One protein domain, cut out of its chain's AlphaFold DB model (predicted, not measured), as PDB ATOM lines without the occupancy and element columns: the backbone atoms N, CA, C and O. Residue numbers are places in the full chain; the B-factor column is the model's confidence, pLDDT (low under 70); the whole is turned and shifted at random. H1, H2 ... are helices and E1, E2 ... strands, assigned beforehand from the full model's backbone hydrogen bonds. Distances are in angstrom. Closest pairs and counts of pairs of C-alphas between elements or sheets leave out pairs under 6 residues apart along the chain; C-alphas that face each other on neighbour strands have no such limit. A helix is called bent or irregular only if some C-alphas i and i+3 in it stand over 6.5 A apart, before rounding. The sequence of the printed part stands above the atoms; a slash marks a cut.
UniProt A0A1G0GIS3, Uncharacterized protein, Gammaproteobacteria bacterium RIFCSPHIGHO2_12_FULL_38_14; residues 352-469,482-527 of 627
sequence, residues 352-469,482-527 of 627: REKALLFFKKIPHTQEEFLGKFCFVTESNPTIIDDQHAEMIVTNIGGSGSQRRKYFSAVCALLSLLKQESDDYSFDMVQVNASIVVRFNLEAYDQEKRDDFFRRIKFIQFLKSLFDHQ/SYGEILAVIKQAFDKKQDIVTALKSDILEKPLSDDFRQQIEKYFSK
ATOM      1  N   ARG A 352      16.436  39.956  41.216       60.84
ATOM      2  CA  ARG A 352      15.966  41.265  40.760       60.84
ATOM      3  C   ARG A 352      17.009  42.026  39.942       60.84
ATOM      4  O   ARG A 352      16.655  42.651  38.947       60.84
ATOM      5  N   GLU A 353      18.284  41.957  40.311       63.00
ATOM      6  CA  GLU A 353      19.375  42.544  39.523       63.00
ATOM      7  C   GLU A 353      19.542  41.823  38.182       63.00
ATOM      8  O   GLU A 353      19.705  42.474  37.152       63.00
ATOM      9  N   LYS A 354      19.402  40.490  38.161       64.50
ATOM     10  CA  LYS A 354      19.413  39.699  36.916       64.50
ATOM     11  C   LYS A 354      18.258  40.075  35.985       64.50
ATOM     12  O   LYS A 354      18.466  40.230  34.782       64.50
ATOM     13  N   ALA A 355      17.064  40.270  36.541       65.50
ATOM     14  CA  ALA A 355      15.889  40.735  35.813       65.50
ATOM     15  C   ALA A 355      16.060  42.162  35.255       65.50
ATOM     16  O   ALA A 355      15.756  42.420  34.091       65.50
ATOM     17  N   LEU A 356      16.617  43.086  36.041       68.38
ATOM     18  CA  LEU A 356      16.929  44.441  35.571       68.38
ATOM     19  C   LEU A 356      17.954  44.422  34.432       68.38
ATOM     20  O   LEU A 356      17.777  45.105  33.426       68.38
ATOM     21  N   LEU A 357      19.005  43.608  34.554       66.12
ATOM     22  CA  LEU A 357      20.006  43.422  33.502       66.12
ATOM     23  C   LEU A 357      19.412  42.816  32.225       66.12
ATOM     24  O   LEU A 357      19.886  43.129  31.135       66.12
ATOM     25  N   PHE A 358      18.381  41.974  32.335       72.12
ATOM     26  CA  PHE A 358      17.657  41.447  31.179       72.12
ATOM     27  C   PHE A 358      16.956  42.563  30.398       72.12
ATOM     28  O   PHE A 358      17.161  42.676  29.190       72.12
ATOM     29  N   PHE A 359      16.215  43.437  31.086       73.94
ATOM     30  CA  PHE A 359      15.486  44.532  30.438       73.94
ATOM     31  C   PHE A 359      16.364  45.714  30.000       73.94
ATOM     32  O   PHE A 359      15.933  46.501  29.161       73.94
ATOM     33  N   LYS A 360      17.600  45.820  30.506       68.38
ATOM     34  CA  LYS A 360      18.607  46.788  30.026       68.38
ATOM     35  C   LYS A 360      19.232  46.413  28.673       68.38
ATOM     36  O   LYS A 360      19.923  47.234  28.079       68.38
ATOM     37  N   LYS A 361      19.023  45.189  28.171       59.38
ATOM     38  CA  LYS A 361      19.533  44.760  26.853       59.38
ATOM     39  C   LYS A 361      18.674  45.312  25.715       59.38
ATOM     40  O   LYS A 361      17.486  45.544  25.900       59.38
ATOM     41  N   ILE A 362      19.253  45.462  24.524       47.47
ATOM     42  CA  ILE A 362      18.535  45.899  23.311       47.47
ATOM     43  C   ILE A 362      17.358  44.933  23.028       47.47
ATOM     44  O   ILE A 362      17.564  43.718  23.131       47.47
ATOM     45  N   PRO A 363      16.156  45.408  22.629       45.97
ATOM     46  CA  PRO A 363      14.965  44.570  22.420       45.97
ATOM     47  C   PRO A 363      15.188  43.325  21.545       45.97
ATOM     48  O   PRO A 363      14.753  42.232  21.898       45.97
ATOM     49  N   HIS A 364      15.971  43.438  20.466       46.16
ATOM     50  CA  HIS A 364      16.318  42.300  19.599       46.16
ATOM     51  C   HIS A 364      17.110  41.195  20.318       46.16
ATOM     52  O   HIS A 364      16.983  40.016  19.994       46.16
ATOM     53  N   THR A 365      17.906  41.558  21.328       66.56
ATOM     54  CA  THR A 365      18.630  40.596  22.172       66.56
ATOM     55  C   THR A 365      17.694  39.941  23.193       66.56
ATOM     56  O   THR A 365      17.881  38.776  23.536       66.56
ATOM     57  N   GLN A 366      16.663  40.655  23.656       71.31
ATOM     58  CA  GLN A 366      15.657  40.116  24.579       71.31
ATOM     59  C   GLN A 366      14.763  39.078  23.888       71.31
ATOM     60  O   GLN A 366      14.512  38.016  24.455       71.31
ATOM     61  N   GLU A 367      14.333  39.340  22.649       73.19
ATOM     62  CA  GLU A 367      13.557  38.384  21.844       73.19
ATOM     63  C   GLU A 367      14.356  37.117  21.538       73.19
ATOM     64  O   GLU A 367      13.839  36.006  21.682       73.19
ATOM     65  N   GLU A 368      15.637  37.264  21.178       72.31
ATOM     66  CA  GLU A 368      16.534  36.123  20.987       72.31
ATOM     67  C   GLU A 368      16.631  35.280  22.266       72.31
ATOM     68  O   GLU A 368      16.566  34.049  22.207       72.31
ATOM     69  N   PHE A 369      16.753  35.929  23.424       76.12
ATOM     70  CA  PHE A 369      16.845  35.260  24.719       76.12
ATOM     71  C   PHE A 369      15.549  34.566  25.125       76.12
ATOM     72  O   PHE A 369      15.605  33.432  25.603       76.12
ATOM     73  N   LEU A 370      14.394  35.190  24.883       81.88
ATOM     74  CA  LEU A 370      13.101  34.552  25.109       81.88
ATOM     75  C   LEU A 370      12.934  33.320  24.218       81.88
ATOM     76  O   LEU A 370      12.531  32.265  24.700       81.88
ATOM     77  N   GLY A 371      13.342  33.407  22.950       77.69
ATOM     78  CA  GLY A 371      13.363  32.257  22.050       77.69
ATOM     79  C   GLY A 371      14.287  31.133  22.537       77.69
ATOM     80  O   GLY A 371      13.935  29.959  22.435       77.69
ATOM     81  N   LYS A 372      15.455  31.467  23.108       76.69
ATOM     82  CA  LYS A 372      16.351  30.468  23.719       76.69
ATOM     83  C   LYS A 372      15.725  29.799  24.939       76.69
ATOM     84  O   LYS A 372      15.863  28.589  25.084       76.69
ATOM     85  N   PHE A 373      15.042  30.563  25.785       82.00
ATOM     86  CA  PHE A 373      14.326  30.042  26.947       82.00
ATOM     87  C   PHE A 373      13.175  29.114  26.546       82.00
ATOM     88  O   PHE A 373      13.079  28.009  27.068       82.00
ATOM     89  N   CYS A 374      12.368  29.515  25.564       81.50
ATOM     90  CA  CYS A 374      11.300  28.697  24.988       81.50
ATOM     91  C   CYS A 374      11.802  27.350  24.456       81.50
ATOM     92  O   CYS A 374      11.197  26.315  24.712       81.50
ATOM     93  N   PHE A 375      12.967  27.341  23.804       76.12
ATOM     94  CA  PHE A 375      13.602  26.101  23.359       76.12
ATOM     95  C   PHE A 375      13.996  25.174  24.520       76.12
ATOM     96  O   PHE A 375      13.949  23.956  24.383       76.12
ATOM     97  N   VAL A 376      14.365  25.725  25.683       76.50
ATOM     98  CA  VAL A 376      14.616  24.909  26.879       76.50
ATOM     99  C   VAL A 376      13.321  24.317  27.416       76.50
ATOM    100  O   VAL A 376      13.263  23.129  27.728       76.50
ATOM    101  N   THR A 377      12.267  25.126  27.489       82.31
ATOM    102  CA  THR A 377      10.988  24.729  28.083       82.31
ATOM    103  C   THR A 377      10.129  23.829  27.187       82.31
ATOM    104  O   THR A 377       9.130  23.286  27.660       82.31
ATOM    105  N   GLU A 378      10.556  23.579  25.942       80.06
ATOM    106  CA  GLU A 378      10.064  22.477  25.097       80.06
ATOM    107  C   GLU A 378      10.376  21.094  25.685       80.06
ATOM    108  O   GLU A 378       9.600  20.158  25.494       80.06
ATOM    109  N   SER A 379      11.487  20.955  26.415       78.50
ATOM    110  CA  SER A 379      11.849  19.686  27.050       78.50
ATOM    111  C   SER A 379      10.916  19.349  28.220       78.50
ATOM    112  O   SER A 379      10.354  20.226  28.885       78.50
ATOM    113  N   ASN A 380      10.705  18.058  28.482       81.81
ATOM    114  CA  ASN A 380      10.001  17.618  29.683       81.81
ATOM    115  C   ASN A 380      10.972  17.536  30.864       81.81
ATOM    116  O   ASN A 380      12.093  17.066  30.679       81.81
ATOM    117  N   PRO A 381      10.566  17.994  32.064       85.19
ATOM    118  CA  PRO A 381      11.372  17.787  33.253       85.19
ATOM    119  C   PRO A 381      11.515  16.288  33.519       85.19
ATOM    120  O   PRO A 381      10.561  15.521  33.381       85.19
ATOM    121  N   THR A 382      12.715  15.878  33.894       80.94
ATOM    122  CA  THR A 382      13.049  14.528  34.341       80.94
ATOM    123  C   THR A 382      13.308  14.611  35.836       80.94
ATOM    124  O   THR A 382      14.167  15.381  36.254       80.94
ATOM    125  N   ILE A 383      12.557  13.869  36.647       80.75
ATOM    126  CA  ILE A 383      12.855  13.755  38.079       80.75
ATOM    127  C   ILE A 383      14.005  12.763  38.223       80.75
ATOM    128  O   ILE A 383      13.884  11.630  37.760       80.75
ATOM    129  N   ILE A 384      15.114  13.214  38.803       77.88
ATOM    130  CA  ILE A 384      16.276  12.365  39.080       77.88
ATOM    131  C   ILE A 384      16.110  11.722  40.455       77.88
ATOM    132  O   ILE A 384      16.275  10.513  40.582       77.88
ATOM    133  N   ASP A 385      15.704  12.515  41.447       72.38
ATOM    134  CA  ASP A 385      15.383  12.071  42.803       72.38
ATOM    135  C   ASP A 385      14.426  13.069  43.496       72.38
ATOM    136  O   ASP A 385      13.879  13.977  42.860       72.38
ATOM    137  N   ASP A 386      14.216  12.903  44.804       67.50
ATOM    138  CA  ASP A 386      13.299  13.710  45.621       67.50
ATOM    139  C   ASP A 386      13.721  15.188  45.780       67.50
ATOM    140  O   ASP A 386      12.967  16.011  46.296       67.50
ATOM    141  N   GLN A 387      14.917  15.568  45.352       72.88
ATOM    142  CA  GLN A 387      15.422  16.940  45.437       72.88
ATOM    143  C   GLN A 387      15.916  17.465  44.087       72.88
ATOM    144  O   GLN A 387      16.073  18.673  43.929       72.88
ATOM    145  N   HIS A 388      16.096  16.605  43.087       76.44
ATOM    146  CA  HIS A 388      16.705  16.971  41.816       76.44
ATOM    147  C   HIS A 388      15.765  16.731  40.635       76.44
ATOM    148  O   HIS A 388      15.258  15.630  40.399       76.44
ATOM    149  N   ALA A 389      15.594  17.772  39.824       79.88
ATOM    150  CA  ALA A 389      14.932  17.687  38.529       79.88
ATOM    151  C   ALA A 389      15.823  18.268  37.429       79.88
ATOM    152  O   ALA A 389      16.492  19.280  37.619       79.88
ATOM    153  N   GLU A 390      15.803  17.658  36.251       81.06
ATOM    154  CA  GLU A 390      16.602  18.084  35.108       81.06
ATOM    155  C   GLU A 390      15.732  18.404  33.895       81.06
ATOM    156  O   GLU A 390      14.771  17.705  33.579       81.06
ATOM    157  N   MET A 391      16.107  19.448  33.165       78.06
ATOM    158  CA  MET A 391      15.603  19.729  31.824       78.06
ATOM    159  C   MET A 391      16.766  19.672  30.845       78.06
ATOM    160  O   MET A 391      17.731  20.431  30.959       78.06
ATOM    161  N   ILE A 392      16.687  18.747  29.890       71.81
ATOM    162  CA  ILE A 392      17.786  18.448  28.973       71.81
ATOM    163  C   ILE A 392      17.476  19.024  27.603       71.81
ATOM    164  O   ILE A 392      16.438  18.750  27.000       71.81
ATOM    165  N   VAL A 393      18.434  19.778  27.077       67.38
ATOM    166  CA  VAL A 393      18.333  20.413  25.772       67.38
ATOM    167  C   VAL A 393      19.515  19.983  24.921       67.38
ATOM    168  O   VAL A 393      20.666  20.321  25.196       67.38
ATOM    169  N   THR A 394      19.222  19.232  23.866       58.78
ATOM    170  CA  THR A 394      20.201  18.748  22.884       58.78
ATOM    171  C   THR A 394      20.348  19.728  21.713       58.78
ATOM    172  O   THR A 394      19.420  20.483  21.427       58.78
ATOM    173  N   ASN A 395      21.462  19.670  20.974       55.97
ATOM    174  CA  ASN A 395      21.706  20.453  19.745       55.97
ATOM    175  C   ASN A 395      21.838  21.968  19.948       55.97
ATOM    176  O   ASN A 395      21.358  22.776  19.147       55.97
ATOM    177  N   ILE A 396      22.525  22.375  21.009       54.25
ATOM    178  CA  ILE A 396      22.824  23.785  21.247       54.25
ATOM    179  C   ILE A 396      24.110  24.114  20.496       54.25
ATOM    180  O   ILE A 396      25.108  23.415  20.652       54.25
ATOM    181  N   GLY A 397      24.050  25.142  19.644       48.97
ATOM    182  CA  GLY A 397      25.081  25.505  18.663       48.97
ATOM    183  C   GLY A 397      26.535  25.323  19.127       48.97
ATOM    184  O   GLY A 397      26.880  25.503  20.297       48.97
ATOM    185  N   GLY A 398      27.401  24.959  18.175       44.22
ATOM    186  CA  GLY A 398      28.764  24.477  18.425       44.22
ATOM    187  C   GLY A 398      29.724  25.457  19.112       44.22
ATOM    188  O   GLY A 398      30.714  25.007  19.684       44.22
ATOM    189  N   SER A 399      29.446  26.767  19.120       54.69
ATOM    190  CA  SER A 399      30.364  27.766  19.683       54.69
ATOM    191  C   SER A 399      30.102  28.074  21.164       54.69
ATOM    192  O   SER A 399      28.965  28.234  21.616       54.69
ATOM    193  N   GLY A 400      31.182  28.226  21.941       49.84
ATOM    194  CA  GLY A 400      31.109  28.558  23.371       49.84
ATOM    195  C   GLY A 400      30.412  29.894  23.668       49.84
ATOM    196  O   GLY A 400      29.757  30.031  24.700       49.84
ATOM    197  N   SER A 401      30.470  30.863  22.746       54.38
ATOM    198  CA  SER A 401      29.788  32.158  22.881       54.38
ATOM    199  C   SER A 401      28.265  32.040  22.773       54.38
ATOM    200  O   SER A 401      27.548  32.694  23.533       54.38
ATOM    201  N   GLN A 402      27.745  31.171  21.895       59.34
ATOM    202  CA  GLN A 402      26.307  30.902  21.834       59.34
ATOM    203  C   GLN A 402      25.826  30.214  23.111       59.34
ATOM    204  O   GLN A 402      24.804  30.617  23.661       59.34
ATOM    205  N   ARG A 403      26.590  29.254  23.641       60.59
ATOM    206  CA  ARG A 403      26.249  28.561  24.896       60.59
ATOM    207  C   ARG A 403      26.176  29.513  26.092       60.59
ATOM    208  O   ARG A 403      25.217  29.441  26.853       60.59
ATOM    209  N   ARG A 404      27.107  30.471  26.207       61.62
ATOM    210  CA  ARG A 404      27.048  31.526  27.240       61.62
ATOM    211  C   ARG A 404      25.800  32.402  27.109       61.62
ATOM    212  O   ARG A 404      25.160  32.696  28.111       61.62
ATOM    213  N   LYS A 405      25.412  32.779  25.885       63.94
ATOM    214  CA  LYS A 405      24.171  33.541  25.647       63.94
ATOM    215  C   LYS A 405      22.925  32.754  26.064       63.94
ATOM    216  O   LYS A 405      22.051  33.329  26.705       63.94
ATOM    217  N   TYR A 406      22.867  31.456  25.754       66.88
ATOM    218  CA  TYR A 406      21.804  30.554  26.223       66.88
ATOM    219  C   TYR A 406      21.745  30.502  27.753       66.88
ATOM    220  O   TYR A 406      20.677  30.703  28.323       66.88
ATOM    221  N   PHE A 407      22.893  30.302  28.406       67.62
ATOM    222  CA  PHE A 407      22.996  30.272  29.863       67.62
ATOM    223  C   PHE A 407      22.459  31.561  30.495       67.62
ATOM    224  O   PHE A 407      21.537  31.527  31.305       67.62
ATOM    225  N   SER A 408      22.967  32.720  30.065       65.81
ATOM    226  CA  SER A 408      22.522  34.009  30.598       65.81
ATOM    227  C   SER A 408      21.032  34.275  30.354       65.81
ATOM    228  O   SER A 408      20.376  34.854  31.218       65.81
ATOM    229  N   ALA A 409      20.495  33.864  29.199       69.19
ATOM    230  CA  ALA A 409      19.085  34.030  28.853       69.19
ATOM    231  C   ALA A 409      18.165  33.208  29.764       69.19
ATOM    232  O   ALA A 409      17.214  33.741  30.336       69.19
ATOM    233  N   VAL A 410      18.477  31.922  29.927       73.69
ATOM    234  CA  VAL A 410      17.673  31.000  30.734       73.69
ATOM    235  C   VAL A 410      17.750  31.391  32.211       73.69
ATOM    236  O   VAL A 410      16.715  31.480  32.865       73.69
ATOM    237  N   CYS A 411      18.936  31.748  32.718       73.56
ATOM    238  CA  CYS A 411      19.104  32.232  34.090       73.56
ATOM    239  C   CYS A 411      18.257  33.476  34.388       73.56
ATOM    240  O   CYS A 411      17.632  33.558  35.446       73.56
ATOM    241  N   ALA A 412      18.238  34.451  33.477       73.62
ATOM    242  CA  ALA A 412      17.495  35.690  33.670       73.62
ATOM    243  C   ALA A 412      15.975  35.463  33.696       73.62
ATOM    244  O   ALA A 412      15.295  35.990  34.572       73.62
ATOM    245  N   LEU A 413      15.452  34.650  32.774       78.25
ATOM    246  CA  LEU A 413      14.014  34.377  32.677       78.25
ATOM    247  C   LEU A 413      13.508  33.444  33.784       78.25
ATOM    248  O   LEU A 413      12.429  33.683  34.318       78.25
ATOM    249  N   LEU A 414      14.301  32.457  34.211       79.12
ATOM    250  CA  LEU A 414      13.986  31.680  35.415       79.12
ATOM    251  C   LEU A 414      13.945  32.576  36.659       79.12
ATOM    252  O   LEU A 414      13.033  32.455  37.466       79.12
ATOM    253  N   SER A 415      14.875  33.533  36.778       75.69
ATOM    254  CA  SER A 415      14.885  34.492  37.895       75.69
ATOM    255  C   SER A 415      13.657  35.409  37.907       75.69
ATOM    256  O   SER A 415      13.240  35.839  38.976       75.69
ATOM    257  N   LEU A 416      13.089  35.712  36.734       76.50
ATOM    258  CA  LEU A 416      11.857  36.495  36.591       76.50
ATOM    259  C   LEU A 416      10.608  35.709  37.001       76.50
ATOM    260  O   LEU A 416       9.674  36.288  37.544       76.50
ATOM    261  N   LEU A 417      10.589  34.406  36.723       78.56
ATOM    262  CA  LEU A 417       9.462  33.514  37.013       78.56
ATOM    263  C   LEU A 417       9.550  32.861  38.399       78.56
ATOM    264  O   LEU A 417       8.633  32.142  38.795       78.56
ATOM    265  N   LYS A 418      10.649  33.105  39.120       75.94
ATOM    266  CA  LYS A 418      10.844  32.666  40.496       75.94
ATOM    267  C   LYS A 418      10.002  33.524  41.443       75.94
ATOM    268  O   LYS A 418      10.172  34.740  41.495       75.94
ATOM    269  N   GLN A 419       9.130  32.885  42.212       73.31
ATOM    270  CA  GLN A 419       8.399  33.510  43.312       73.31
ATOM    271  C   GLN A 419       9.220  33.474  44.609       73.31
ATOM    272  O   GLN A 419      10.155  32.691  44.752       73.31
ATOM    273  N   GLU A 420       8.881  34.330  45.576       67.00
ATOM    274  CA  GLU A 420       9.569  34.362  46.878       67.00
ATOM    275  C   GLU A 420       9.391  33.058  47.671       67.00
ATOM    276  O   GLU A 420      10.265  32.704  48.453       67.00
ATOM    277  N   SER A 421       8.299  32.326  47.427       65.31
ATOM    278  CA  SER A 421       7.995  31.017  48.022       65.31
ATOM    279  C   SER A 421       8.668  29.829  47.324       65.31
ATOM    280  O   SER A 421       8.391  28.681  47.671       65.31
ATOM    281  N   ASP A 422       9.468  30.083  46.286       68.44
ATOM    282  CA  ASP A 422      10.128  29.038  45.519       68.44
ATOM    283  C   ASP A 422      11.461  28.637  46.164       68.44
ATOM    284  O   ASP A 422      12.508  29.264  45.938       68.44
ATOM    285  N   ASP A 423      11.435  27.526  46.892       67.25
ATOM    286  CA  ASP A 423      12.595  26.944  47.574       67.25
ATOM    287  C   ASP A 423      13.423  26.067  46.614       67.25
ATOM    288  O   ASP A 423      13.678  24.887  46.857       67.25
ATOM    289  N   TYR A 424      13.802  26.630  45.460       69.75
ATOM    290  CA  TYR A 424      14.712  25.974  44.522       69.75
ATOM    291  C   TYR A 424      15.904  26.844  44.142       69.75
ATOM    292  O   TYR A 424      15.817  28.067  43.952       69.75
ATOM    293  N   SER A 425      17.035  26.175  43.970       70.94
ATOM    294  CA  SER A 425      18.179  26.685  43.233       70.94
ATOM    295  C   SER A 425      18.258  25.978  41.888       70.94
ATOM    296  O   SER A 425      17.648  24.934  41.672       70.94
ATOM    297  N   PHE A 426      18.974  26.573  40.948       73.56
ATOM    298  CA  PHE A 426      19.243  25.913  39.687       73.56
ATOM    299  C   PHE A 426      20.665  26.207  39.247       73.56
ATOM    300  O   PHE A 426      21.208  27.292  39.487       73.56
ATOM    301  N   ASP A 427      21.245  25.232  38.579       65.56
ATOM    302  CA  ASP A 427      22.515  25.317  37.893       65.56
ATOM    303  C   ASP A 427      22.345  24.796  36.469       65.56
ATOM    304  O   ASP A 427      21.337  24.190  36.103       65.56
ATOM    305  N   MET A 428      23.307  25.102  35.606       67.19
ATOM    306  CA  MET A 428      23.339  24.490  34.285       67.19
ATOM    307  C   MET A 428      24.660  23.803  34.095       67.19
ATOM    308  O   MET A 428      25.724  24.407  34.236       67.19
ATOM    309  N   VAL A 429      24.562  22.546  33.700       63.75
ATOM    310  CA  VAL A 429      25.699  21.698  33.426       63.75
ATOM    311  C   VAL A 429      25.725  21.409  31.945       63.75
ATOM    312  O   VAL A 429      24.719  21.085  31.314       63.75
ATOM    313  N   GLN A 430      26.906  21.555  31.363       61.72
ATOM    314  CA  GLN A 430      27.112  21.147  29.992       61.72
ATOM    315  C   GLN A 430      27.531  19.679  29.979       61.72
ATOM    316  O   GLN A 430      28.563  19.318  30.542       61.72
ATOM    317  N   VAL A 431      26.756  18.851  29.285       59.69
ATOM    318  CA  VAL A 431      27.080  17.439  29.075       59.69
ATOM    319  C   VAL A 431      27.154  17.210  27.573       59.69
ATOM    320  O   VAL A 431      26.141  17.217  26.874       59.69
ATOM    321  N   ASN A 432      28.368  17.040  27.047       63.59
ATOM    322  CA  ASN A 432      28.627  16.893  25.611       63.59
ATOM    323  C   ASN A 432      28.068  18.079  24.786       63.59
ATOM    324  O   ASN A 432      28.446  19.235  25.012       63.59
ATOM    325  N   ALA A 433      27.181  17.793  23.823       61.16
ATOM    326  CA  ALA A 433      26.470  18.762  22.981       61.16
ATOM    327  C   ALA A 433      25.126  19.234  23.578       61.16
ATOM    328  O   ALA A 433      24.350  19.918  22.900       61.16
ATOM    329  N   SER A 434      24.848  18.866  24.829       63.88
ATOM    330  CA  SER A 434      23.622  19.205  25.542       63.88
ATOM    331  C   SER A 434      23.894  20.217  26.650       63.88
ATOM    332  O   SER A 434      24.947  20.192  27.293       63.88
ATOM    333  N   ILE A 435      22.923  21.094  26.894       68.56
ATOM    334  CA  ILE A 435      22.832  21.826  28.160       68.56
ATOM    335  C   ILE A 435      21.762  21.140  28.993       68.56
ATOM    336  O   ILE A 435      20.650  20.896  28.523       68.56
ATOM    337  N   VAL A 436      22.131  20.827  30.223       71.56
ATOM    338  CA  VAL A 436      21.251  20.307  31.255       71.56
ATOM    339  C   VAL A 436      21.008  21.447  32.228       71.56
ATOM    340  O   VAL A 436      21.959  21.985  32.789       71.56
ATOM    341  N   VAL A 437      19.754  21.849  32.399       76.31
ATOM    342  CA  VAL A 437      19.357  22.741  33.490       76.31
ATOM    343  C   VAL A 437      18.951  21.858  34.657       76.31
ATOM    344  O   VAL A 437      17.996  21.092  34.535       76.31
ATOM    345  N   ARG A 438      19.698  21.941  35.751       74.44
ATOM    346  CA  ARG A 438      19.467  21.196  36.983       74.44
ATOM    347  C   ARG A 438      18.758  22.096  37.976       74.44
ATOM    348  O   ARG A 438      19.163  23.237  38.177       74.44
ATOM    349  N   PHE A 439      17.687  21.593  38.561       80.06
ATOM    350  CA  PHE A 439      16.911  22.253  39.596       80.06
ATOM    351  C   PHE A 439      17.106  21.466  40.888       80.06
ATOM    352  O   PHE A 439      16.765  20.286  40.930       80.06
ATOM    353  N   ASN A 440      17.635  22.130  41.913       76.81
ATOM    354  CA  ASN A 440      17.807  21.572  43.251       76.81
ATOM    355  C   ASN A 440      16.719  22.174  44.146       76.81
ATOM    356  O   ASN A 440      16.713  23.384  44.390       76.81
ATOM    357  N   LEU A 441      15.784  21.337  44.573       76.62
ATOM    358  CA  LEU A 441      14.599  21.657  45.361       76.62
ATOM    359  C   LEU A 441      14.903  21.357  46.838       76.62
ATOM    360  O   LEU A 441      15.316  20.248  47.161       76.62
ATOM    361  N   GLU A 442      14.704  22.319  47.742       63.72
ATOM    362  CA  GLU A 442      15.041  22.138  49.168       63.72
ATOM    363  C   GLU A 442      14.058  21.213  49.914       63.72
ATOM    364  O   GLU A 442      14.412  20.642  50.946       63.72
ATOM    365  N   ALA A 443      12.839  21.014  49.393       62.41
ATOM    366  CA  ALA A 443      11.851  20.084  49.941       62.41
ATOM    367  C   ALA A 443      10.957  19.484  48.840       62.41
ATOM    368  O   ALA A 443      10.545  20.191  47.914       62.41
ATOM    369  N   TYR A 444      10.611  18.195  48.966       62.00
ATOM    370  CA  TYR A 444       9.705  17.495  48.046       62.00
ATOM    371  C   TYR A 444       8.246  17.906  48.289       62.00
ATOM    372  O   TYR A 444       7.442  17.174  48.863       62.00
ATOM    373  N   ASP A 445       7.905  19.113  47.854       75.88
ATOM    374  CA  ASP A 445       6.523  19.542  47.680       75.88
ATOM    375  C   ASP A 445       6.168  19.405  46.195       75.88
ATOM    376  O   ASP A 445       6.539  20.229  45.351       75.88
ATOM    377  N   GLN A 446       5.480  18.310  45.868       77.56
ATOM    378  CA  GLN A 446       5.070  18.010  44.500       77.56
ATOM    379  C   GLN A 446       4.179  19.111  43.913       77.56
ATOM    380  O   GLN A 446       4.290  19.400  42.723       77.56
ATOM    381  N   GLU A 447       3.318  19.740  44.715       82.12
ATOM    382  CA  GLU A 447       2.406  20.773  44.229       82.12
ATOM    383  C   GLU A 447       3.172  22.047  43.864       82.12
ATOM    384  O   GLU A 447       2.986  22.573  42.762       82.12
ATOM    385  N   LYS A 448       4.100  22.485  44.725       79.75
ATOM    386  CA  LYS A 448       4.989  23.624  44.436       79.75
ATOM    387  C   LYS A 448       5.880  23.365  43.226       79.75
ATOM    388  O   LYS A 448       6.034  24.239  42.371       79.75
ATOM    389  N   ARG A 449       6.451  22.161  43.121       81.12
ATOM    390  CA  ARG A 449       7.286  21.760  41.981       81.12
ATOM    391  C   ARG A 449       6.487  21.769  40.678       81.12
ATOM    392  O   ARG A 449       6.938  22.328  39.677       81.12
ATOM    393  N   ASP A 450       5.306  21.155  40.681       85.12
ATOM    394  CA  ASP A 450       4.432  21.102  39.514       85.12
ATOM    395  C   ASP A 450       3.969  22.511  39.116       85.12
ATOM    396  O   ASP A 450       3.935  22.837  37.928       85.12
ATOM    397  N   ASP A 451       3.648  23.368  40.089       84.94
ATOM    398  CA  ASP A 451       3.304  24.765  39.833       84.94
ATOM    399  C   ASP A 451       4.456  25.515  39.165       84.94
ATOM    400  O   ASP A 451       4.274  26.097  38.093       84.94
ATOM    401  N   PHE A 452       5.668  25.402  39.705       84.69
ATOM    402  CA  PHE A 452       6.859  25.983  39.097       84.69
ATOM    403  C   PHE A 452       7.048  25.529  37.637       84.69
ATOM    404  O   PHE A 452       7.189  26.369  36.738       84.69
ATOM    405  N   PHE A 453       6.985  24.220  37.366       86.12
ATOM    406  CA  PHE A 453       7.142  23.703  36.004       86.12
ATOM    407  C   PHE A 453       6.015  24.149  35.063       86.12
ATOM    408  O   PHE A 453       6.286  24.441  33.893       86.12
ATOM    409  N   ARG A 454       4.773  24.275  35.551       88.75
ATOM    410  CA  ARG A 454       3.675  24.890  34.785       88.75
ATOM    411  C   ARG A 454       3.995  26.340  34.438       88.75
ATOM    412  O   ARG A 454       3.856  26.726  33.280       88.75
ATOM    413  N   ARG A 455       4.468  27.143  35.396       87.75
ATOM    414  CA  ARG A 455       4.780  28.565  35.167       87.75
ATOM    415  C   ARG A 455       5.870  28.761  34.117       87.75
ATOM    416  O   ARG A 455       5.675  29.546  33.190       87.75
ATOM    417  N   ILE A 456       6.981  28.025  34.194       86.69
ATOM    418  CA  ILE A 456       8.073  28.184  33.215       86.69
ATOM    419  C   ILE A 456       7.688  27.693  31.817       86.69
ATOM    420  O   ILE A 456       8.115  28.272  30.817       86.69
ATOM    421  N   LYS A 457       6.832  26.667  31.728       88.62
ATOM    422  CA  LYS A 457       6.323  26.150  30.452       88.62
ATOM    423  C   LYS A 457       5.178  26.972  29.870       88.62
ATOM    424  O   LYS A 457       4.900  26.840  28.678       88.62
ATOM    425  N   PHE A 458       4.536  27.834  30.656       89.56
ATOM    426  CA  PHE A 458       3.373  28.597  30.210       89.56
ATOM    427  C   PHE A 458       3.690  29.503  29.015       89.56
ATOM    428  O   PHE A 458       2.923  29.551  28.057       89.56
ATOM    429  N   ILE A 459       4.858  30.150  29.018       87.56
ATOM    430  CA  ILE A 459       5.306  31.008  27.910       87.56
ATOM    431  C   ILE A 459       5.419  30.205  26.604       87.56
ATOM    432  O   ILE A 459       4.925  30.638  25.562       87.56
ATOM    433  N   GLN A 460       6.026  29.015  26.661       86.31
ATOM    434  CA  GLN A 460       6.156  28.131  25.502       86.31
ATOM    435  C   GLN A 460       4.804  27.577  25.047       86.31
ATOM    436  O   GLN A 460       4.540  27.503  23.847       86.31
ATOM    437  N   PHE A 461       3.926  27.227  25.989       87.50
ATOM    438  CA  PHE A 461       2.561  26.808  25.679       87.50
ATOM    439  C   PHE A 461       1.803  27.894  24.915       87.50
ATOM    440  O   PHE A 461       1.239  27.604  23.864       87.50
ATOM    441  N   LEU A 462       1.838  29.139  25.398       85.06
ATOM    442  CA  LEU A 462       1.222  30.268  24.707       85.06
ATOM    443  C   LEU A 462       1.811  30.407  23.303       85.06
ATOM    444  O   LEU A 462       1.066  30.430  22.329       85.06
ATOM    445  N   LYS A 463       3.141  30.403  23.168       83.00
ATOM    446  CA  LYS A 463       3.789  30.497  21.856       83.00
ATOM    447  C   LYS A 463       3.297  29.414  20.883       83.00
ATOM    448  O   LYS A 463       2.876  29.745  19.776       83.00
ATOM    449  N   SER A 464       3.277  28.153  21.315       80.81
ATOM    450  CA  SER A 464       2.807  27.015  20.513       80.81
ATOM    451  C   SER A 464       1.321  27.117  20.153       80.81
ATOM    452  O   SER A 464       0.948  26.871  19.004       80.81
ATOM    453  N   LEU A 465       0.476  27.544  21.097       77.38
ATOM    454  CA  LEU A 465      -0.967  27.690  20.898       77.38
ATOM    455  C   LEU A 465      -1.291  28.672  19.765       77.38
ATOM    456  O   LEU A 465      -2.160  28.412  18.934       77.38
ATOM    457  N   PHE A 466      -0.564  29.788  19.711       72.06
ATOM    458  CA  PHE A 466      -0.746  30.809  18.684       72.06
ATOM    459  C   PHE A 466      -0.048  30.482  17.358       72.06
ATOM    460  O   PHE A 466      -0.494  30.948  16.310       72.06
ATOM    461  N   ASP A 467       1.004  29.662  17.372       68.38
ATOM    462  CA  ASP A 467       1.694  29.227  16.152       68.38
ATOM    463  C   ASP A 467       0.927  28.128  15.386       68.38
ATOM    464  O   ASP A 467       1.130  27.961  14.182       68.38
ATOM    465  N   HIS A 468       0.012  27.406  16.045       54.88
ATOM    466  CA  HIS A 468      -0.784  26.318  15.459       54.88
ATOM    467  C   HIS A 468      -2.192  26.719  14.978       54.88
ATOM    468  O   HIS A 468      -3.033  25.847  14.757       54.88
ATOM    469  N   GLN A 469      -2.472  28.011  14.763       53.41
ATOM    470  CA  GLN A 469      -3.771  28.425  14.221       53.41
ATOM    471  C   GLN A 469      -4.028  27.824  12.822       53.41
ATOM    472  O   GLN A 469      -3.252  28.083  11.893       53.41
ATOM    473  N   SER A 482       3.931  37.063  18.717       76.81
ATOM    474  CA  SER A 482       5.368  37.312  18.569       76.81
ATOM    475  C   SER A 482       6.076  37.287  19.928       76.81
ATOM    476  O   SER A 482       5.476  37.575  20.964       76.81
ATOM    477  N   TYR A 483       7.376  36.970  19.941       79.19
ATOM    478  CA  TYR A 483       8.172  37.070  21.169       79.19
ATOM    479  C   TYR A 483       8.229  38.510  21.693       79.19
ATOM    480  O   TYR A 483       8.218  38.700  22.905       79.19
ATOM    481  N   GLY A 484       8.207  39.511  20.807       79.12
ATOM    482  CA  GLY A 484       8.126  40.922  21.185       79.12
ATOM    483  C   GLY A 484       6.837  41.271  21.933       79.12
ATOM    484  O   GLY A 484       6.891  41.937  22.964       79.12
ATOM    485  N   GLU A 485       5.679  40.767  21.488       80.94
ATOM    486  CA  GLU A 485       4.410  40.950  22.211       80.94
ATOM    487  C   GLU A 485       4.429  40.284  23.590       80.94
ATOM    488  O   GLU A 485       3.988  40.887  24.563       80.94
ATOM    489  N   ILE A 486       4.970  39.066  23.692       84.75
ATOM    490  CA  ILE A 486       5.126  38.376  24.980       84.75
ATOM    491  C   ILE A 486       6.045  39.190  25.901       84.75
ATOM    492  O   ILE A 486       5.704  39.432  27.055       84.75
ATOM    493  N   LEU A 487       7.190  39.656  25.396       85.00
ATOM    494  CA  LEU A 487       8.137  40.461  26.170       85.00
ATOM    495  C   LEU A 487       7.549  41.785  26.634       85.00
ATOM    496  O   LEU A 487       7.858  42.204  27.745       85.00
ATOM    497  N   ALA A 488       6.713  42.433  25.823       84.62
ATOM    498  CA  ALA A 488       6.047  43.667  26.218       84.62
ATOM    499  C   ALA A 488       5.181  43.450  27.469       84.62
ATOM    500  O   ALA A 488       5.271  44.237  28.412       84.62
ATOM    501  N   VAL A 489       4.429  42.343  27.516       86.88
ATOM    502  CA  VAL A 489       3.620  41.969  28.686       86.88
ATOM    503  C   VAL A 489       4.507  41.615  29.879       86.88
ATOM    504  O   VAL A 489       4.299  42.141  30.970       86.88
ATOM    505  N   ILE A 490       5.548  40.794  29.685       86.75
ATOM    506  CA  ILE A 490       6.498  40.433  30.756       86.75
ATOM    507  C   ILE A 490       7.152  41.695  31.340       86.75
ATOM    508  O   ILE A 490       7.229  41.843  32.558       86.75
ATOM    509  N   LYS A 491       7.595  42.627  30.489       84.94
ATOM    510  CA  LYS A 491       8.206  43.889  30.909       84.94
ATOM    511  C   LYS A 491       7.215  44.752  31.681       84.94
ATOM    512  O   LYS A 491       7.554  45.266  32.739       84.94
ATOM    513  N   GLN A 492       5.990  44.899  31.180       84.88
ATOM    514  CA  GLN A 492       4.966  45.690  31.853       84.88
ATOM    515  C   GLN A 492       4.600  45.101  33.221       84.88
ATOM    516  O   GLN A 492       4.461  45.851  34.188       84.88
ATOM    517  N   ALA A 493       4.477  43.775  33.314       86.25
ATOM    518  CA  ALA A 493       4.241  43.074  34.568       86.25
ATOM    519  C   ALA A 493       5.400  43.300  35.547       86.25
ATOM    520  O   ALA A 493       5.172  43.682  36.694       86.25
ATOM    521  N   PHE A 494       6.640  43.167  35.073       83.50
ATOM    522  CA  PHE A 494       7.838  43.424  35.865       83.50
ATOM    523  C   PHE A 494       7.897  44.868  36.390       83.50
ATOM    524  O   PHE A 494       8.074  45.078  37.591       83.50
ATOM    525  N   ASP A 495       7.677  45.859  35.521       81.31
ATOM    526  CA  ASP A 495       7.684  47.284  35.879       81.31
ATOM    527  C   ASP A 495       6.603  47.606  36.930       81.31
ATOM    528  O   ASP A 495       6.824  48.403  37.845       81.31
ATOM    529  N   LYS A 496       5.440  46.946  36.839       84.44
ATOM    530  CA  LYS A 496       4.325  47.081  37.791       84.44
ATOM    531  C   LYS A 496       4.439  46.174  39.021       84.44
ATOM    532  O   LYS A 496       3.554  46.233  39.874       84.44
ATOM    533  N   LYS A 497       5.489  45.349  39.133       81.31
ATOM    534  CA  LYS A 497       5.649  44.314  40.175       81.31
ATOM    535  C   LYS A 497       4.451  43.355  40.259       81.31
ATOM    536  O   LYS A 497       4.027  42.964  41.344       81.31
ATOM    537  N   GLN A 498       3.881  43.024  39.110       84.31
ATOM    538  CA  GLN A 498       2.794  42.063  38.970       84.31
ATOM    539  C   GLN A 498       3.353  40.678  38.645       84.31
ATOM    540  O   GLN A 498       4.411  40.551  38.027       84.31
ATOM    541  N   ASP A 499       2.617  39.639  39.038       85.25
ATOM    542  CA  ASP A 499       2.930  38.266  38.653       85.25
ATOM    543  C   ASP A 499       2.855  38.118  37.123       85.25
ATOM    544  O   ASP A 499       1.842  38.430  36.489       85.25
ATOM    545  N   ILE A 500       3.959  37.663  36.527       86.56
ATOM    546  CA  ILE A 500       4.137  37.613  35.069       86.56
ATOM    547  C   ILE A 500       3.143  36.644  34.427       86.56
ATOM    548  O   ILE A 500       2.613  36.926  33.354       86.56
ATOM    549  N   VAL A 501       2.868  35.513  35.076       87.94
ATOM    550  CA  VAL A 501       1.935  34.499  34.572       87.94
ATOM    551  C   VAL A 501       0.511  35.044  34.558       87.94
ATOM    552  O   VAL A 501      -0.206  34.881  33.569       87.94
ATOM    553  N   THR A 502       0.124  35.744  35.619       87.69
ATOM    554  CA  THR A 502      -1.177  36.398  35.750       87.69
ATOM    555  C   THR A 502      -1.355  37.478  34.689       87.69
ATOM    556  O   THR A 502      -2.381  37.494  34.008       87.69
ATOM    557  N   ALA A 503      -0.344  38.330  34.490       87.31
ATOM    558  CA  ALA A 503      -0.370  39.361  33.457       87.31
ATOM    559  C   ALA A 503      -0.462  38.757  32.047       87.31
ATOM    560  O   ALA A 503      -1.340  39.129  31.274       87.31
ATOM    561  N   LEU A 504       0.367  37.751  31.739       87.25
ATOM    562  CA  LEU A 504       0.313  37.032  30.463       87.25
ATOM    563  C   LEU A 504      -1.059  36.402  30.225       87.25
ATOM    564  O   LEU A 504      -1.588  36.495  29.122       87.25
ATOM    565  N   LYS A 505      -1.656  35.781  31.246       88.25
ATOM    566  CA  LYS A 505      -2.991  35.188  31.136       88.25
ATOM    567  C   LYS A 505      -4.054  36.256  30.860       88.25
ATOM    568  O   LYS A 505      -4.849  36.067  29.945       88.25
ATOM    569  N   SER A 506      -4.063  37.354  31.618       85.12
ATOM    570  CA  SER A 506      -5.052  38.432  31.470       85.12
ATOM    571  C   SER A 506      -4.962  39.093  30.095       85.12
ATOM    572  O   SER A 506      -5.929  39.069  29.336       85.12
ATOM    573  N   ASP A 507      -3.778  39.582  29.726       82.75
ATOM    574  CA  ASP A 507      -3.571  40.353  28.495       82.75
ATOM    575  C   ASP A 507      -3.822  39.510  27.238       82.75
ATOM    576  O   ASP A 507      -4.297  40.005  26.212       82.75
ATOM    577  N   ILE A 508      -3.529  38.208  27.297       77.44
ATOM    578  CA  ILE A 508      -3.803  37.299  26.183       77.44
ATOM    579  C   ILE A 508      -5.298  36.975  26.092       77.44
ATOM    580  O   ILE A 508      -5.827  36.936  24.983       77.44
ATOM    581  N   LEU A 509      -6.000  36.784  27.212       76.12
ATOM    582  CA  LEU A 509      -7.452  36.555  27.211       76.12
ATOM    583  C   LEU A 509      -8.256  37.793  26.779       76.12
ATOM    584  O   LEU A 509      -9.383  37.655  26.296       76.12
ATOM    585  N   GLU A 510      -7.686  38.992  26.887       77.88
ATOM    586  CA  GLU A 510      -8.272  40.222  26.342       77.88
ATOM    587  C   GLU A 510      -8.183  40.303  24.808       77.88
ATOM    588  O   GLU A 510      -8.968  41.015  24.174       77.88
ATOM    589  N   LYS A 511      -7.290  39.532  24.170       72.44
ATOM    590  CA  LYS A 511      -7.216  39.467  22.705       72.44
ATOM    591  C   LYS A 511      -8.469  38.784  22.112       72.44
ATOM    592  O   LYS A 511      -9.121  37.951  22.755       72.44
ATOM    593  N   PRO A 512      -8.829  39.098  20.851       69.12
ATOM    594  CA  PRO A 512      -9.910  38.416  20.145       69.12
ATOM    595  C   PRO A 512      -9.503  36.971  19.813       69.12
ATOM    596  O   PRO A 512      -8.915  36.696  18.767       69.12
ATOM    597  N   LEU A 513      -9.802  36.057  20.736       70.94
ATOM    598  CA  LEU A 513      -9.543  34.619  20.659       70.94
ATOM    599  C   LEU A 513     -10.852  33.854  20.488       70.94
ATOM    600  O   LEU A 513     -11.865  34.254  21.059       70.94
ATOM    601  N   SER A 514     -10.813  32.731  19.767       78.00
ATOM    602  CA  SER A 514     -11.927  31.780  19.768       78.00
ATOM    603  C   SER A 514     -12.103  31.149  21.149       78.00
ATOM    604  O   SER A 514     -11.125  30.952  21.875       78.00
ATOM    605  N   ASP A 515     -13.333  30.751  21.467       77.81
ATOM    606  CA  ASP A 515     -13.681  30.156  22.762       77.81
ATOM    607  C   ASP A 515     -12.847  28.914  23.095       77.81
ATOM    608  O   ASP A 515     -12.459  28.731  24.245       77.81
ATOM    609  N   ASP A 516     -12.489  28.107  22.093       78.75
ATOM    610  CA  ASP A 516     -11.619  26.943  22.285       78.75
ATOM    611  C   ASP A 516     -10.237  27.336  22.845       78.75
ATOM    612  O   ASP A 516      -9.794  26.802  23.859       78.75
ATOM    613  N   PHE A 517      -9.586  28.354  22.274       79.31
ATOM    614  CA  PHE A 517      -8.302  28.858  22.770       79.31
ATOM    615  C   PHE A 517      -8.414  29.463  24.168       79.31
ATOM    616  O   PHE A 517      -7.543  29.221  25.005       79.31
ATOM    617  N   ARG A 518      -9.490  30.212  24.443       80.94
ATOM    618  CA  ARG A 518      -9.752  30.750  25.787       80.94
ATOM    619  C   ARG A 518      -9.842  29.616  26.805       80.94
ATOM    620  O   ARG A 518      -9.127  29.642  27.804       80.94
ATOM    621  N   GLN A 519     -10.605  28.567  26.495       84.75
ATOM    622  CA  GLN A 519     -10.710  27.388  27.352       84.75
ATOM    623  C   GLN A 519      -9.377  26.649  27.511       84.75
ATOM    624  O   GLN A 519      -9.079  26.166  28.601       84.75
ATOM    625  N   GLN A 520      -8.561  26.546  26.457       84.75
ATOM    626  CA  GLN A 520      -7.243  25.912  26.545       84.75
ATOM    627  C   GLN A 520      -6.290  26.676  27.477       84.75
ATOM    628  O   GLN A 520      -5.569  26.039  28.247       84.75
ATOM    629  N   ILE A 521      -6.307  28.015  27.440       86.75
ATOM    630  CA  ILE A 521      -5.522  28.875  28.341       86.75
ATOM    631  C   ILE A 521      -6.044  28.774  29.776       86.75
ATOM    632  O   ILE A 521      -5.259  28.611  30.709       86.75
ATOM    633  N   GLU A 522      -7.361  28.832  29.972       86.94
ATOM    634  CA  GLU A 522      -7.975  28.738  31.299       86.94
ATOM    635  C   GLU A 522      -7.708  27.391  31.974       86.94
ATOM    636  O   GLU A 522      -7.379  27.361  33.160       86.94
ATOM    637  N   LYS A 523      -7.774  26.293  31.212       88.31
ATOM    638  CA  LYS A 523      -7.528  24.928  31.704       88.31
ATOM    639  C   LYS A 523      -6.046  24.583  31.839       88.31
ATOM    640  O   LYS A 523      -5.739  23.516  32.363       88.31
ATOM    641  N   TYR A 524      -5.122  25.425  31.362       88.94
ATOM    642  CA  TYR A 524      -3.692  25.098  31.317       88.94
ATOM    643  C   TYR A 524      -3.136  24.715  32.692       88.94
ATOM    644  O   TYR A 524      -2.528  23.658  32.836       88.94
ATOM    645  N   PHE A 525      -3.404  25.534  33.710       87.06
ATOM    646  CA  PHE A 525      -2.886  25.309  35.061       87.06
ATOM    647  C   PHE A 525      -3.554  24.135  35.789       87.06
ATOM    648  O   PHE A 525      -3.023  23.654  36.783       87.06
ATOM    649  N   SER A 526      -4.672  23.627  35.266       86.00
ATOM    650  CA  SER A 526      -5.337  22.418  35.763       86.00
ATOM    651  C   SER A 526      -4.788  21.133  35.136       86.00
ATOM    652  O   SER A 526      -5.196  20.044  35.532       86.00
ATOM    653  N   LYS A 527      -3.897  21.227  34.137       84.00
ATOM    654  CA  LYS A 527      -3.283  20.051  33.511       84.00
ATOM    655  C   LYS A 527      -2.137  19.512  34.380       84.00
ATOM    656  O   LYS A 527      -1.385  20.302  34.962       84.00
TER     657      LYS A 527
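AT A GLANCE: This is residues 352 to 469 and 482 to 527 of the 627 residues of an uncharacterized protein of Gammaproteobacteria bacterium RIFCSPHIGHO2_12_FULL_38_14 (UniProt A0A1G0GIS3). A twisted three-strand sheet forms a wall at one end, with H3 running over one face and the other face bare. H2 crosses H3, while H5, H6 and H7 lie beyond them, away from the sheet, and the bent H4 runs from beside the sheet toward H7. The printed part has 164 residues, with seven named helices and three named strands in the order H1, H2, E1, H3, E2, E3, H4, H5, H6, H7. The sheet runs E1, E3, E2, antiparallel throughout, and the class is mostly helix. The whole is compact, with a radius of gyration of the C-alphas of 15.8 A and spans of 44 by 37 by 31 A.

IN THESE COORDINATES: H1 is residues 352 to 359, beginning at C-alpha 352 (15.966, 41.265, 40.760). H2 is residues 363 to 377, 21.0 A long, and E1 residues 388 to 394, 19.3 A. H3 is residues 400 to 417, 26.1 A, beginning at C-alpha 400 (31.109, 28.558, 23.371). E2 is residues 424 to 431, 21.6 A, and E3 residues 434 to 441, 21.9 A. H4, residues 446 to 467, was assigned as one helix by its hydrogen bonds but is bent: C-alphas 456 and 459 are 6.6 A apart, and its arms H4a, residues 446 to 456, and H4b, residues 459 to 467, stand at 50 degrees. H5 is residues 483 to 495, 17.9 A, H6 residues 500 to 509, and H7 residues 515 to 522, ending at C-alpha 522 (-7.975, 28.738, 31.299).

HOW THE PARTS SIT: E1 and E3 are antiparallel, with N 391 and O 437 2.9 A apart, within hydrogen-bond range. E2 and E3 form a hairpin, with N 427 and O 438 at 2.9 A. H3 is on the sheet at a height of 9.7 A, over E3 and E2. E1, H3 and E2 make a split strand-helix-strand unit, E3 between its strands, with a right-handed crossover. H2 touches H3 about perpendicular, at 83 degrees, closest at the C-alphas of Phe 369 and Ala 409, 4.9 A. H1 touches H3, closest at C-alphas 354 and 412, 5.5 A. H5 touches H6, closest at C-alphas 493 and 500, 5.5 A. H6 and H7, a helical hairpin, only just touch, with 3 pairs of C-alphas within 8 A. In each helix and arm every O i to N i+4 pair is within hydrogen-bond range.

THE WHOLE: The C-alphas farthest apart, of Gly 400 and Asp 515, are 44.8 A apart. Residues 470 to 481 are not printed, and C-alphas 469 and 482 are 13.5 A apart across this cut. Of the links printed whole, none is long. Mean pLDDT of the printed part is 74.7, with 51 residues under 70, among them residues 393 to 409.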